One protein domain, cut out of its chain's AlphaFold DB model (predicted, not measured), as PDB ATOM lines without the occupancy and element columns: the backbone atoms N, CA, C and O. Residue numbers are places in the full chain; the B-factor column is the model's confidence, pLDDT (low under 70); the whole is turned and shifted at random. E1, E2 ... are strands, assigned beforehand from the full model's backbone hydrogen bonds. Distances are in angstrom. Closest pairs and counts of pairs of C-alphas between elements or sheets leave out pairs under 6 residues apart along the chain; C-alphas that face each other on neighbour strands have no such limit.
ATOM      1  N   PHE A   5     -47.079 -43.771 -43.399       95.38
ATOM      2  CA  PHE A   5     -47.591 -44.455 -42.224       95.38
ATOM      3  C   PHE A   5     -46.468 -44.652 -41.217       95.38
ATOM      4  O   PHE A   5     -45.362 -45.075 -41.568       95.38
ATOM      5  N   TYR A   6     -46.769 -44.364 -39.957       96.38
ATOM      6  CA  TYR A   6     -45.816 -44.424 -38.861       96.38
ATOM      7  C   TYR A   6     -46.421 -45.147 -37.661       96.38
ATOM      8  O   TYR A   6     -47.623 -45.082 -37.396       96.38
ATOM      9  N   LYS A   7     -45.560 -45.788 -36.875       97.06
ATOM     10  CA  LYS A   7     -45.862 -46.177 -35.502       97.06
ATOM     11  C   LYS A   7     -45.348 -45.083 -34.575       97.06
ATOM     12  O   LYS A   7     -44.146 -44.831 -34.534       97.06
ATOM     13  N   VAL A   8     -46.245 -44.474 -33.808       96.62
ATOM     14  CA  VAL A   8     -45.880 -43.576 -32.708       96.62
ATOM     15  C   VAL A   8     -45.751 -44.398 -31.445       96.62
ATOM     16  O   VAL A   8     -46.686 -45.116 -31.084       96.62
ATOM     17  N   THR A   9     -44.608 -44.300 -30.780       95.38
ATOM     18  CA  THR A   9     -44.351 -44.959 -29.502       95.38
ATOM     19  C   THR A   9     -44.173 -43.900 -28.431       95.38
ATOM     20  O   THR A   9     -43.381 -42.980 -28.583       95.38
ATOM     21  N   PHE A  10     -44.923 -44.052 -27.351       93.81
ATOM     22  CA  PHE A  10     -44.862 -43.241 -26.151       93.81
ATOM     23  C   PHE A  10     -44.233 -44.103 -25.066       93.81
ATOM     24  O   PHE A  10     -44.777 -45.151 -24.721       93.81
ATOM     25  N   VAL A  11     -43.095 -43.696 -24.526       90.19
ATOM     26  CA  VAL A  11     -42.440 -44.381 -23.415       90.19
ATOM     27  C   VAL A  11     -42.624 -43.529 -22.169       90.19
ATOM     28  O   VAL A  11     -41.914 -42.552 -21.943       90.19
ATOM     29  N   HIS A  12     -43.627 -43.920 -21.391       83.50
ATOM     30  CA  HIS A  12     -43.804 -43.575 -19.981       83.50
ATOM     31  C   HIS A  12     -43.714 -44.880 -19.156       83.50
ATOM     32  O   HIS A  12     -43.331 -45.911 -19.712       83.50
ATOM     33  N   ALA A  13     -44.092 -44.884 -17.873       74.06
ATOM     34  CA  ALA A  13     -43.975 -46.029 -16.960       74.06
ATOM     35  C   ALA A  13     -44.387 -47.399 -17.553       74.06
ATOM     36  O   ALA A  13     -43.716 -48.392 -17.288       74.06
ATOM     37  N   ASN A  14     -45.442 -47.453 -18.381       75.38
ATOM     38  CA  ASN A  14     -45.944 -48.699 -18.989       75.38
ATOM     39  C   ASN A  14     -45.898 -48.733 -20.528       75.38
ATOM     40  O   ASN A  14     -46.234 -49.755 -21.125       75.38
ATOM     41  N   GLY A  15     -45.481 -47.637 -21.166       82.38
ATOM     42  CA  GLY A  15     -45.469 -47.480 -22.620       82.38
ATOM     43  C   GLY A  15     -46.852 -47.520 -23.299       82.38
ATOM     44  O   GLY A  15     -47.814 -48.120 -22.826       82.38
ATOM     45  N   ALA A  16     -46.969 -46.878 -24.456       90.12
ATOM     46  CA  ALA A  16     -48.117 -46.997 -25.349       90.12
ATOM     47  C   ALA A  16     -47.678 -46.810 -26.800       90.12
ATOM     48  O   ALA A  16     -46.632 -46.230 -27.078       90.12
ATOM     49  N   SER A  17     -48.491 -47.261 -27.750       92.44
ATOM     50  CA  SER A  17     -48.253 -46.950 -29.157       92.44
ATOM     51  C   SER A  17     -49.543 -46.771 -29.938       92.44
ATOM     52  O   SER A  17     -50.568 -47.370 -29.604       92.44
ATOM     53  N   ALA A  18     -49.461 -45.990 -31.008       94.75
ATOM     54  CA  ALA A  18     -50.531 -45.772 -31.966       94.75
ATOM     55  C   ALA A  18     -49.989 -45.894 -33.392       94.75
ATOM     56  O   ALA A  18     -48.854 -45.502 -33.662       94.75
ATOM     57  N   SER A  19     -50.809 -46.405 -34.304       97.00
ATOM     58  CA  SER A  19     -50.531 -46.284 -35.735       97.00
ATOM     59  C   SER A  19     -51.071 -44.943 -36.211       97.00
ATOM     60  O   SER A  19     -52.225 -44.617 -35.919       97.00
ATOM     61  N   VAL A  20     -50.251 -44.171 -36.920       97.12
ATOM     62  CA  VAL A  20     -50.616 -42.858 -37.457       97.12
ATOM     63  C   VAL A  20     -50.330 -42.769 -38.950       97.12
ATOM     64  O   VAL A  20     -49.423 -43.416 -39.472       97.12
ATOM     65  N   ILE A  21     -51.106 -41.930 -39.620       96.94
ATOM     66  CA  ILE A  21     -50.855 -41.440 -40.967       96.94
ATOM     67  C   ILE A  21     -50.375 -39.993 -40.872       96.94
ATOM     68  O   ILE A  21     -50.906 -39.206 -40.085       96.94
ATOM     69  N   VAL A  22     -49.361 -39.667 -41.666       95.62
ATOM     70  CA  VAL A  22     -48.846 -38.315 -41.857       95.62
ATOM     71  C   VAL A  22     -49.129 -37.914 -43.295       95.62
ATOM     72  O   VAL A  22     -48.629 -38.559 -44.217       95.62
ATOM     73  N   LYS A  23     -49.944 -36.875 -43.479       94.38
ATOM     74  CA  LYS A  23     -50.331 -36.338 -44.791       94.38
ATOM     75  C   LYS A  23     -50.592 -34.843 -44.667       94.38
ATOM     76  O   LYS A  23     -51.219 -34.434 -43.695       94.38
ATOM     77  N   GLU A  24     -50.112 -34.038 -45.611       92.19
ATOM     78  CA  GLU A  24     -50.367 -32.591 -45.685       92.19
ATOM     79  C   GLU A  24     -50.050 -31.851 -44.374       92.19
ATOM     80  O   GLU A  24     -50.813 -31.018 -43.903       92.19
ATOM     81  N   ALA A  25     -48.924 -32.187 -43.740       91.31
ATOM     82  CA  ALA A  25     -48.524 -31.654 -42.433       91.31
ATOM     83  C   ALA A  25     -49.477 -31.982 -41.257       91.31
ATOM     84  O   ALA A  25     -49.296 -31.452 -40.159       91.31
ATOM     85  N   HIS A  26     -50.428 -32.896 -41.438       95.50
ATOM     86  CA  HIS A  26     -51.302 -33.414 -40.389       95.50
ATOM     87  C   HIS A  26     -50.889 -34.817 -39.952       95.50
ATOM     88  O   HIS A  26     -50.402 -35.623 -40.745       95.50
ATOM     89  N   ILE A  27     -51.124 -35.113 -38.677       97.25
ATOM     90  CA  ILE A  27     -50.983 -36.439 -38.081       97.25
ATOM     91  C   ILE A  27     -52.359 -36.871 -37.606       97.25
ATOM     92  O   ILE A  27     -53.012 -36.135 -36.871       97.25
ATOM     93  N   LEU A  28     -52.782 -38.071 -37.983       97.56
ATOM     94  CA  LEU A  28     -54.003 -38.690 -37.480       97.56
ATOM     95  C   LEU A  28     -53.731 -40.155 -37.187       97.56
ATOM     96  O   LEU A  28     -53.094 -40.847 -37.973       97.56
ATOM     97  N   GLY A  29     -54.229 -40.667 -36.073       96.56
ATOM     98  CA  GLY A  29     -54.092 -42.081 -35.796       96.56
ATOM     99  C   GLY A  29     -54.680 -42.521 -34.481       96.56
ATOM    100  O   GLY A  29     -55.287 -41.758 -33.728       96.56
ATOM    101  N   ARG A  30     -54.527 -43.815 -34.229       94.56
ATOM    102  CA  ARG A  30     -55.187 -44.480 -33.116       94.56
ATOM    103  C   ARG A  30     -54.383 -45.683 -32.645       94.56
ATOM    104  O   ARG A  30     -53.838 -46.448 -33.436       94.56
ATOM    105  N   GLY A  31     -54.324 -45.836 -31.332       90.94
ATOM    106  CA  GLY A  31     -53.890 -47.039 -30.636       90.94
ATOM    107  C   GLY A  31     -55.056 -47.682 -29.887       90.94
ATOM    108  O   GLY A  31     -56.203 -47.248 -29.985       90.94
ATOM    109  N   LEU A  32     -54.768 -48.712 -29.092       86.62
ATOM    110  CA  LEU A  32     -55.798 -49.405 -28.309       86.62
ATOM    111  C   LEU A  32     -56.467 -48.466 -27.289       86.62
ATOM    112  O   LEU A  32     -57.692 -48.365 -27.236       86.62
ATOM    113  N   SER A  33     -55.664 -47.731 -26.517       86.31
ATOM    114  CA  SER A  33     -56.131 -46.872 -25.420       86.31
ATOM    115  C   SER A  33     -56.147 -45.381 -25.747       86.31
ATOM    116  O   SER A  33     -56.744 -44.614 -24.995       86.31
ATOM    117  N   ILE A  34     -55.535 -44.969 -26.859       90.88
ATOM    118  CA  ILE A  34     -55.333 -43.558 -27.201       90.88
ATOM    119  C   ILE A  34     -55.696 -43.254 -28.654       90.88
ATOM    120  O   ILE A  34     -55.590 -44.115 -29.529       90.88
ATOM    121  N   SER A  35     -56.096 -42.017 -28.902       94.56
ATOM    122  CA  SER A  35     -56.163 -41.392 -30.218       94.56
ATOM    123  C   SER A  35     -55.116 -40.293 -30.281       94.56
ATOM    124  O   SER A  35     -54.867 -39.617 -29.284       94.56
ATOM    125  N   VAL A  36     -54.497 -40.141 -31.446       96.62
ATOM    126  CA  VAL A  36     -53.405 -39.199 -31.677       96.62
ATOM    127  C   VAL A  36     -53.772 -38.332 -32.870       96.62
ATOM    128  O   VAL A  36     -54.114 -38.852 -33.930       96.62
ATOM    129  N   TYR A  37     -53.705 -37.017 -32.705       97.25
ATOM    130  CA  TYR A  37     -53.880 -36.070 -33.799       97.25
ATOM    131  C   TYR A  37     -52.950 -34.880 -33.619       97.25
ATOM    132  O   TYR A  37     -52.701 -34.437 -32.504       97.25
ATOM    133  N   GLY A  38     -52.420 -34.343 -34.704       97.12
ATOM    134  CA  GLY A  38     -51.444 -33.270 -34.614       97.12
ATOM    135  C   GLY A  38     -51.218 -32.564 -35.931       97.12
ATOM    136  O   GLY A  38     -51.763 -32.946 -36.967       97.12
ATOM    137  N   SER A  39     -50.409 -31.521 -35.872       96.50
ATOM    138  CA  SER A  39     -50.052 -30.725 -37.039       96.50
ATOM    139  C   SER A  39     -48.650 -30.164 -36.900       96.50
ATOM    140  O   SER A  39     -48.242 -29.762 -35.805       96.50
ATOM    141  N   PHE A  40     -47.946 -30.090 -38.022       93.56
ATOM    142  CA  PHE A  40     -46.663 -29.412 -38.115       93.56
ATOM    143  C   PHE A  40     -46.856 -27.925 -38.418       93.56
ATOM    144  O   PHE A  40     -47.642 -27.552 -39.286       93.56
ATOM    145  N   TYR A  41     -46.091 -27.081 -37.733       88.19
ATOM    146  CA  TYR A  41     -45.948 -25.661 -38.035       88.19
ATOM    147  C   TYR A  41     -44.459 -25.338 -38.177       88.19
ATOM    148  O   TYR A  41     -43.736 -25.168 -37.194       88.19
ATOM    149  N   GLY A  42     -43.970 -25.317 -39.420       84.62
ATOM    150  CA  GLY A  42     -42.536 -25.226 -39.695       84.62
ATOM    151  C   GLY A  42     -41.785 -26.453 -39.167       84.62
ATOM    152  O   GLY A  42     -42.064 -27.575 -39.584       84.62
ATOM    153  N   ALA A  43     -40.830 -26.235 -38.260       82.62
ATOM    154  CA  ALA A  43     -40.071 -27.304 -37.604       82.62
ATOM    155  C   ALA A  43     -40.737 -27.836 -36.319       82.62
ATOM    156  O   ALA A  43     -40.273 -28.830 -35.760       82.62
ATOM    157  N   SER A  44     -41.814 -27.193 -35.861       90.62
ATOM    158  CA  SER A  44     -42.507 -27.546 -34.624       90.62
ATOM    159  C   SER A  44     -43.678 -28.491 -34.885       90.62
ATOM    160  O   SER A  44     -44.356 -28.402 -35.910       90.62
ATOM    161  N   LEU A  45     -43.946 -29.376 -33.932       95.25
ATOM    162  CA  LEU A  45     -45.093 -30.273 -33.902       95.25
ATOM    163  C   LEU A  45     -45.948 -29.952 -32.680       95.25
ATOM    164  O   LEU A  45     -45.431 -29.847 -31.572       95.25
ATOM    165  N   ILE A  46     -47.261 -29.862 -32.881       96.06
ATOM    166  CA  ILE A  46     -48.248 -29.959 -31.805       96.06
ATOM    167  C   ILE A  46     -48.935 -31.315 -31.944       96.06
ATOM    168  O   ILE A  46     -49.574 -31.590 -32.962       96.06
ATOM    169  N   LEU A  47     -48.800 -32.163 -30.928       96.69
ATOM    170  CA  LEU A  47     -49.349 -33.512 -30.874       96.69
ATOM    171  C   LEU A  47     -50.347 -33.622 -29.728       96.69
ATOM    172  O   LEU A  47     -49.991 -33.586 -28.554       96.69
ATOM    173  N   ASN A  48     -51.607 -33.816 -30.070       96.38
ATOM    174  CA  ASN A  48     -52.670 -34.050 -29.116       96.38
ATOM    175  C   ASN A  48     -52.898 -35.547 -28.963       96.38
ATOM    176  O   ASN A  48     -53.013 -36.291 -29.942       96.38
ATOM    177  N   VAL A  49     -53.006 -35.975 -27.715       94.69
ATOM    178  CA  VAL A  49     -53.262 -37.360 -27.352       94.69
ATOM    179  C   VAL A  49     -54.473 -37.385 -26.443       94.69
ATOM    180  O   VAL A  49     -54.521 -36.674 -25.445       94.69
ATOM    181  N   ALA A  50     -55.462 -38.199 -26.788       93.75
ATOM    182  CA  ALA A  50     -56.695 -38.336 -26.024       93.75
ATOM    183  C   ALA A  50     -56.966 -39.802 -25.704       93.75
ATOM    184  O   ALA A  50     -56.647 -40.691 -26.496       93.75
ATOM    185  N   ARG A  51     -57.579 -40.069 -24.552       90.81
ATOM    186  CA  ARG A  51     -58.007 -41.418 -24.175       90.81
ATOM    187  C   ARG A  51     -59.181 -41.863 -25.044       90.81
ATOM    188  O   ARG A  51     -60.139 -41.126 -25.245       90.81
ATOM    189  N   ASN A  52     -59.139 -43.113 -25.497       86.94
ATOM    190  CA  ASN A  52     -60.268 -43.741 -26.192       86.94
ATOM    191  C   ASN A  52     -61.371 -44.198 -25.228       86.94
ATOM    192  O   ASN A  52     -62.487 -44.469 -25.662       86.94
ATOM    193  N   ASN A  53     -61.047 -44.357 -23.942       78.00
ATOM    194  CA  ASN A  53     -61.979 -44.785 -22.908       78.00
ATOM    195  C   ASN A  53     -61.757 -44.009 -21.604       78.00
ATOM    196  O   ASN A  53     -60.645 -43.587 -21.283       78.00
ATOM    197  N   THR A  54     -62.833 -43.846 -20.839       68.56
ATOM    198  CA  THR A  54     -62.832 -43.127 -19.558       68.56
ATOM    199  C   THR A  54     -62.635 -44.053 -18.357       68.56
ATOM    200  O   THR A  54     -62.401 -43.577 -17.251       68.56
ATOM    201  N   THR A  55     -62.705 -45.374 -18.556       66.69
ATOM    202  CA  THR A  55     -62.801 -46.355 -17.465       66.69
ATOM    203  C   THR A  55     -61.454 -46.832 -16.932       66.69
ATOM    204  O   THR A  55     -61.391 -47.249 -15.781       66.69
ATOM    205  N   ASN A  56     -60.380 -46.759 -17.727       67.00
ATOM    206  CA  ASN A  56     -59.060 -47.279 -17.345       67.00
ATOM    207  C   ASN A  56     -58.012 -46.166 -17.326       67.00
ATOM    208  O   ASN A  56     -57.964 -45.382 -18.274       67.00
ATOM    209  N   ILE A  57     -57.159 -46.126 -16.296       70.62
ATOM    210  CA  ILE A  57     -56.008 -45.207 -16.223       70.62
ATOM    211  C   ILE A  57     -55.161 -45.371 -17.489       70.62
ATOM    212  O   ILE A  57     -54.860 -46.494 -17.910       70.62
ATOM    213  N   SER A  58     -54.828 -44.251 -18.130       77.00
ATOM    214  CA  SER A  58     -54.034 -44.274 -19.353       77.00
ATOM    215  C   SER A  58     -52.574 -44.571 -19.017       77.00
ATOM    216  O   SER A  58     -52.033 -43.924 -18.128       77.00
ATOM    217  N   PRO A  59     -51.885 -45.461 -19.753       79.94
ATOM    218  CA  PRO A  59     -50.474 -45.769 -19.502       79.94
ATOM    219  C   PRO A  59     -49.515 -44.588 -19.741       79.94
ATOM    220  O   PRO A  59     -48.331 -44.710 -19.432       79.94
ATOM    221  N   ILE A  60     -50.000 -43.495 -20.342       86.69
ATOM    222  CA  ILE A  60     -49.199 -42.314 -20.704       86.69
ATOM    223  C   ILE A  60     -49.864 -40.973 -20.371       86.69
ATOM    224  O   ILE A  60     -49.213 -39.947 -20.491       86.69
ATOM    225  N   LEU A  61     -51.160 -40.961 -20.040       87.06
ATOM    226  CA  LEU A  61     -51.892 -39.734 -19.697       87.06
ATOM    227  C   LEU A  61     -52.319 -39.715 -18.229       87.06
ATOM    228  O   LEU A  61     -52.983 -38.770 -17.829       87.06
ATOM    229  N   ASP A  62     -52.001 -40.750 -17.448       81.06
ATOM    230  CA  ASP A  62     -52.437 -40.901 -16.059       81.06
ATOM    231  C   ASP A  62     -53.942 -40.597 -15.903       81.06
ATOM    232  O   ASP A  62     -54.792 -41.296 -16.483       81.06
ATOM    233  N   ASP A  63     -54.264 -39.521 -15.181       81.88
ATOM    234  CA  ASP A  63     -55.622 -39.042 -14.920       81.88
ATOM    235  C   ASP A  63     -56.179 -38.108 -16.012       81.88
ATOM    236  O   ASP A  63     -57.393 -37.887 -16.082       81.88
ATOM    237  N   TYR A  64     -55.337 -37.590 -16.910       84.69
ATOM    238  CA  TYR A  64     -55.757 -36.694 -17.983       84.69
ATOM    239  C   TYR A  64     -56.624 -37.422 -19.018       84.69
ATOM    240  O   TYR A  64     -56.304 -38.514 -19.490       84.69
ATOM    241  N   GLN A  65     -57.730 -36.789 -19.423       89.12
ATOM    242  CA  GLN A  65     -58.548 -37.269 -20.547       89.12
ATOM    243  C   GLN A  65     -57.889 -36.988 -21.901       89.12
ATOM    244  O   GLN A  65     -58.001 -37.795 -22.824       89.12
ATOM    245  N   ALA A  66     -57.176 -35.869 -22.002       92.31
ATOM    246  CA  ALA A  66     -56.368 -35.497 -23.150       92.31
ATOM    247  C   ALA A  66     -55.201 -34.607 -22.709       92.31
ATOM    248  O   ALA A  66     -55.305 -33.920 -21.692       92.31
ATOM    249  N   TYR A  67     -54.117 -34.618 -23.481       93.50
ATOM    250  CA  TYR A  67     -52.943 -33.775 -23.272       93.50
ATOM    251  C   TYR A  67     -52.335 -33.365 -24.615       93.50
ATOM    252  O   TYR A  67     -52.404 -34.120 -25.592       93.50
ATOM    253  N   SER A  68     -51.740 -32.177 -24.653       94.56
ATOM    254  CA  SER A  68     -51.113 -31.607 -25.843       94.56
ATOM    255  C   SER A  68     -49.614 -31.478 -25.604       94.56
ATOM    256  O   SER A  68     -49.186 -30.757 -24.711       94.56
ATOM    257  N   PHE A  69     -48.829 -32.175 -26.417       94.44
ATOM    258  CA  PHE A  69     -47.375 -32.097 -26.444       94.44
ATOM    259  C   PHE A  69     -46.943 -31.142 -27.556       94.44
ATOM    260  O   PHE A  69     -47.475 -31.214 -28.666       94.44
ATOM    261  N   SER A  70     -45.975 -30.277 -27.282       95.44
ATOM    262  CA  SER A  70     -45.358 -29.404 -28.280       95.44
ATOM    263  C   SER A  70     -43.842 -29.545 -28.261       95.44
ATOM    264  O   SER A  70     -43.267 -29.918 -27.237       95.44
ATOM    265  N   GLY A  71     -43.215 -29.291 -29.408       95.56
ATOM    266  CA  GLY A  71     -41.761 -29.293 -29.523       95.56
ATOM    267  C   GLY A  71     -41.253 -29.511 -30.946       95.56
ATOM    268  O   GLY A  71     -41.991 -29.307 -31.915       95.56
ATOM    269  N   GLY A  72     -39.999 -29.937 -31.082       95.06
ATOM    270  CA  GLY A  72     -39.318 -30.169 -32.359       95.06
ATOM    271  C   GLY A  72     -39.178 -31.647 -32.722       95.06
ATOM    272  O   GLY A  72     -39.187 -32.520 -31.862       95.06
ATOM    273  N   LEU A  73     -39.027 -31.954 -34.014       93.44
ATOM    274  CA  LEU A  73     -38.659 -33.306 -34.449       93.44
ATOM    275  C   LEU A  73     -37.173 -33.401 -34.793       93.44
ATOM    276  O   LEU A  73     -36.705 -32.736 -35.720       93.44
ATOM    277  N   GLU A  74     -36.483 -34.336 -34.154       93.56
ATOM    278  CA  GLU A  74     -35.130 -34.744 -34.513       93.56
ATOM    279  C   GLU A  74     -35.185 -36.003 -35.392       93.56
ATOM    280  O   GLU A  74     -35.882 -36.971 -35.080       93.56
ATOM    281  N   LYS A  75     -34.467 -36.015 -36.520       92.88
ATOM    282  CA  LYS A  75     -34.390 -37.197 -37.394       92.88
ATOM    283  C   LYS A  75     -33.392 -38.208 -36.821       92.88
ATOM    284  O   LYS A  75     -32.243 -37.863 -36.575       92.88
ATOM    285  N   THR A  76     -33.803 -39.466 -36.700       90.25
ATOM    286  CA  THR A  76     -32.975 -40.576 -36.199       90.25
ATOM    287  C   THR A  76     -32.772 -41.645 -37.278       90.25
ATOM    288  O   THR A  76     -33.341 -41.568 -38.368       90.25
ATOM    289  N   ALA A  77     -31.959 -42.669 -36.989       87.88
ATOM    290  CA  ALA A  77     -31.727 -43.783 -37.914       87.88
ATOM    291  C   ALA A  77     -33.003 -44.589 -38.232       87.88
ATOM    292  O   ALA A  77     -33.122 -45.141 -39.322       87.88
ATOM    293  N   GLU A  78     -33.961 -44.634 -37.300       82.31
ATOM    294  CA  GLU A  78     -35.186 -45.441 -37.407       82.31
ATOM    295  C   GLU A  78     -36.453 -44.593 -37.642       82.31
ATOM    296  O   GLU A  78     -37.558 -45.128 -37.752       82.31
ATOM    297  N   GLY A  79     -36.317 -43.266 -37.735       91.81
ATOM    298  CA  GLY A  79     -37.437 -42.357 -37.952       91.81
ATOM    299  C   GLY A  79     -37.202 -40.990 -37.324       91.81
ATOM    300  O   GLY A  79     -36.315 -40.258 -37.761       91.81
ATOM    301  N   TYR A  80     -38.024 -40.621 -36.340       95.00
ATOM    302  CA  TYR A  80     -37.962 -39.315 -35.685       95.00
ATOM    303  C   TYR A  80     -38.168 -39.432 -34.173       95.00
ATOM    304  O   TYR A  80     -39.015 -40.202 -33.717       95.00
ATOM    305  N   ALA A  81     -37.424 -38.649 -33.401       95.25
ATOM    306  CA  ALA A  81     -37.664 -38.413 -31.984       95.25
ATOM    307  C   ALA A  81     -38.361 -37.058 -31.808       95.25
ATOM    308  O   ALA A  81     -38.083 -36.114 -32.547       95.25
ATOM    309  N   PHE A  82     -39.299 -36.979 -30.868       95.38
ATOM    310  CA  PHE A  82     -39.991 -35.742 -30.530       95.38
ATOM    311  C   PHE A  82     -39.317 -35.110 -29.314       95.38
ATOM    312  O   PHE A  82     -39.444 -35.604 -28.192       95.38
ATOM    313  N   GLU A  83     -38.585 -34.031 -29.556       95.06
ATOM    314  CA  GLU A  83     -37.985 -33.201 -28.521       95.06
ATOM    315  C   GLU A  83     -39.062 -32.277 -27.959       95.06
ATOM    316  O   GLU A  83     -39.484 -31.337 -28.630       95.06
ATOM    317  N   LEU A  84     -39.550 -32.589 -26.759       94.19
ATOM    318  CA  LEU A  84     -40.586 -31.808 -26.085       94.19
ATOM    319  C   LEU A  84     -40.033 -30.466 -25.593       94.19
ATOM    320  O   LEU A  84     -38.899 -30.397 -25.127       94.19
ATOM    321  N   ASP A  85     -40.865 -29.426 -25.638       92.25
ATOM    322  CA  ASP A  85     -40.557 -28.142 -25.006       92.25
ATOM    323  C   ASP A  85     -40.426 -28.300 -23.472       92.25
ATOM    324  O   ASP A  85     -41.072 -29.163 -22.869       92.25
ATOM    325  N   ASP A  86     -39.655 -27.417 -22.821       78.31
ATOM    326  CA  ASP A  86     -39.252 -27.486 -21.394       78.31
ATOM    327  C   ASP A  86     -40.398 -27.377 -20.347       78.31
ATOM    328  O   ASP A  86     -40.156 -27.132 -19.168       78.31
ATOM    329  N   HIS A  87     -41.660 -27.548 -20.745       76.06
ATOM    330  CA  HIS A  87     -42.851 -27.305 -19.918       76.06
ATOM    331  C   HIS A  87     -43.859 -28.468 -19.932       76.06
ATOM    332  O   HIS A  87     -45.052 -28.255 -19.721       76.06
ATOM    333  N   THR A  88     -43.409 -29.699 -20.194       80.56
ATOM    334  CA  THR A  88     -44.282 -30.883 -20.122       80.56
ATOM    335  C   THR A  88     -44.428 -31.390 -18.683       80.56
ATOM    336  O   THR A  88     -43.450 -31.744 -18.028       80.56
ATOM    337  N   ASP A  89     -45.668 -31.480 -18.202       85.94
ATOM    338  CA  ASP A  89     -45.993 -32.049 -16.883       85.94
ATOM    339  C   ASP A  89     -45.938 -33.583 -16.887       85.94
ATOM    340  O   ASP A  89     -45.835 -34.222 -15.839       85.94
ATOM    341  N   ILE A  90     -46.016 -34.186 -18.077       88.00
ATOM    342  CA  ILE A  90     -45.969 -35.632 -18.271       88.00
ATOM    343  C   ILE A  90     -44.572 -35.999 -18.793       88.00
ATOM    344  O   ILE A  90     -44.236 -35.640 -19.929       88.00
ATOM    345  N   PRO A  91     -43.746 -36.727 -18.016       87.38
ATOM    346  CA  PRO A  91     -42.434 -37.169 -18.469       87.38
ATOM    347  C   PRO A  91     -42.598 -38.361 -19.416       87.38
ATOM    348  O   PRO A  91     -42.708 -39.515 -18.990       87.38
ATOM    349  N   VAL A  92     -42.637 -38.083 -20.716       91.00
ATOM    350  CA  VAL A  92     -42.823 -39.086 -21.769       91.00
ATOM    351  C   VAL A  92     -41.804 -38.885 -22.880       91.00
ATOM    352  O   VAL A  92     -41.526 -37.765 -23.292       91.00
ATOM    353  N   TYR A  93     -41.269 -39.987 -23.397       92.94
ATOM    354  CA  TYR A  93     -40.477 -39.975 -24.624       92.94
ATOM    355  C   TYR A  93     -41.358 -40.396 -25.791       92.94
ATOM    356  O   TYR A  93     -42.048 -41.413 -25.700       92.94
ATOM    357  N   ILE A  94     -41.344 -39.637 -26.884       95.50
ATOM    358  CA  ILE A  94     -42.204 -39.899 -28.040       95.50
ATOM    359  C   ILE A  94     -41.334 -40.089 -29.279       95.50
ATOM    360  O   ILE A  94     -40.503 -39.246 -29.607       95.50
ATOM    361  N   THR A  95     -41.531 -41.203 -29.979       96.25
ATOM    362  CA  THR A  95     -40.828 -41.511 -31.228       96.25
ATOM    363  C   THR A  95     -41.801 -41.904 -32.327       96.25
ATOM    364  O   THR A  95     -42.872 -42.454 -32.073       96.25
ATOM    365  N   PHE A  96     -41.413 -41.628 -33.567       96.75
ATOM    366  CA  PHE A  96     -42.140 -41.968 -34.780       96.75
ATOM    367  C   PHE A  96     -41.259 -42.874 -35.634       96.75
ATOM    368  O   PHE A  96     -40.239 -42.431 -36.156       96.75
ATOM    369  N   THR A  97     -41.663 -44.126 -35.818       96.69
ATOM    370  CA  THR A  97     -40.972 -45.091 -36.686       96.69
ATOM    371  C   THR A  97     -41.760 -45.245 -37.977       96.69
ATOM    372  O   THR A  97     -42.947 -45.574 -37.928       96.69
ATOM    373  N   LYS A  98     -41.134 -45.009 -39.134       93.88
ATOM    374  CA  LYS A  98     -41.810 -45.151 -40.434       93.88
ATOM    375  C   LYS A  98     -42.094 -46.629 -40.698       93.88
ATOM    376  O   LYS A  98     -41.201 -47.461 -40.570       93.88
ATOM    377  N   THR A  99     -43.334 -46.959 -41.048       94.62
ATOM    378  CA  THR A  99     -43.758 -48.340 -41.326       94.62
ATOM    379  C   THR A  99     -44.066 -48.580 -42.796       94.62
ATOM    380  O   THR A  99     -43.895 -49.700 -43.266       94.62
ATOM    381  N   ALA A 100     -44.527 -47.556 -43.519       92.38
ATOM    382  CA  ALA A 100     -44.768 -47.623 -44.959       92.38
ATOM    383  C   ALA A 100     -44.819 -46.216 -45.571       92.38
ATOM    384  O   ALA A 100     -45.154 -45.247 -44.887       92.38
ATOM    385  N   ASP A 101     -44.521 -46.116 -46.863       91.12
ATOM    386  CA  ASP A 101     -44.772 -44.907 -47.649       91.12
ATOM    387  C   ASP A 101     -46.269 -44.741 -47.944       91.12
ATOM    388  O   ASP A 101     -47.035 -45.709 -47.944       91.12
ATOM    389  N   LEU A 102     -46.693 -43.505 -48.206       86.19
ATOM    390  CA  LEU A 102     -48.032 -43.239 -48.718       86.19
ATOM    391  C   LEU A 102     -48.055 -43.623 -50.207       86.19
ATOM    392  O   LEU A 102     -47.581 -42.872 -51.052       86.19
TER     393      LEU A 102
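Overview. This is residues 5 to 102 of the 113 residues of an uncharacterized protein of Pantoea sp. ICBG 1758 (UniProt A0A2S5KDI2). The domain is a closed barrel of eight strands, E1 to E8, which follow each other round the ring in chain order until E8 meets E1. The long loop of residues 52 to 65 lies at one end of the barrel, and E6 bends strongly on its way along the wall. The printed part has 98 residues, with no named helix, and is all strand, its neighbour strands all antiparallel. It is compact, with a radius of gyration of the C-alphas of 12.6 A and spans of 35 by 29 by 22 A.

Arrangement. E1, residues 5 to 11, and E2, residues 16 to 23, form a hairpin, with N 8 and O 18 2.8 A apart. E3, residues 26 to 31, follows, with N 21 and O 28 at 2.8 A. E4, residues 34 to 41, is next, with N 29 and O 36 at 2.8 A. E5, residues 44 to 51, pairs with E4 through N 48 and O 37, 2.7 A. E6, residues 66 to 76, bends by 68 degrees at residue 72; E5 is beside its residues 66 to 72 on one side, with N 47 and O 69 at 2.8 A, and E7, residues 79 to 84, beside 70 to 76 on the other side, with N 74 and O 81 at 2.9 A. E8, residues 93 to 100, pairs with E7 through N 96 and O 80, 2.8 A, and closes the ring on E1 through N 9 and O 95, 2.8 A. The eight strands make a meander, each the antiparallel neighbour of the one before. E1 and E5 are apart.

Along the chain. E1 begins at C-alpha 5, (-47.591, -44.455, -42.224), and E8 ends at C-alpha 100, (-44.768, -47.623, -44.959). From first to last C-alpha, E6 measures 27.3 A, E5 23.3 A, E4 22.9 A, E2 22.3 A, E8 22.1 A, E1 19.5 A, E3 17.0 A and E7 16.2 A.

Size, cuts and confidence. The C-alphas of Thr 55 and Ala 77 are the two farthest apart, 37.3 A. The printed part has no cut. The link E5 to E6 is long. Residues 54 to 56 are under 70 in pLDDT; the mean of the printed part is 90.1.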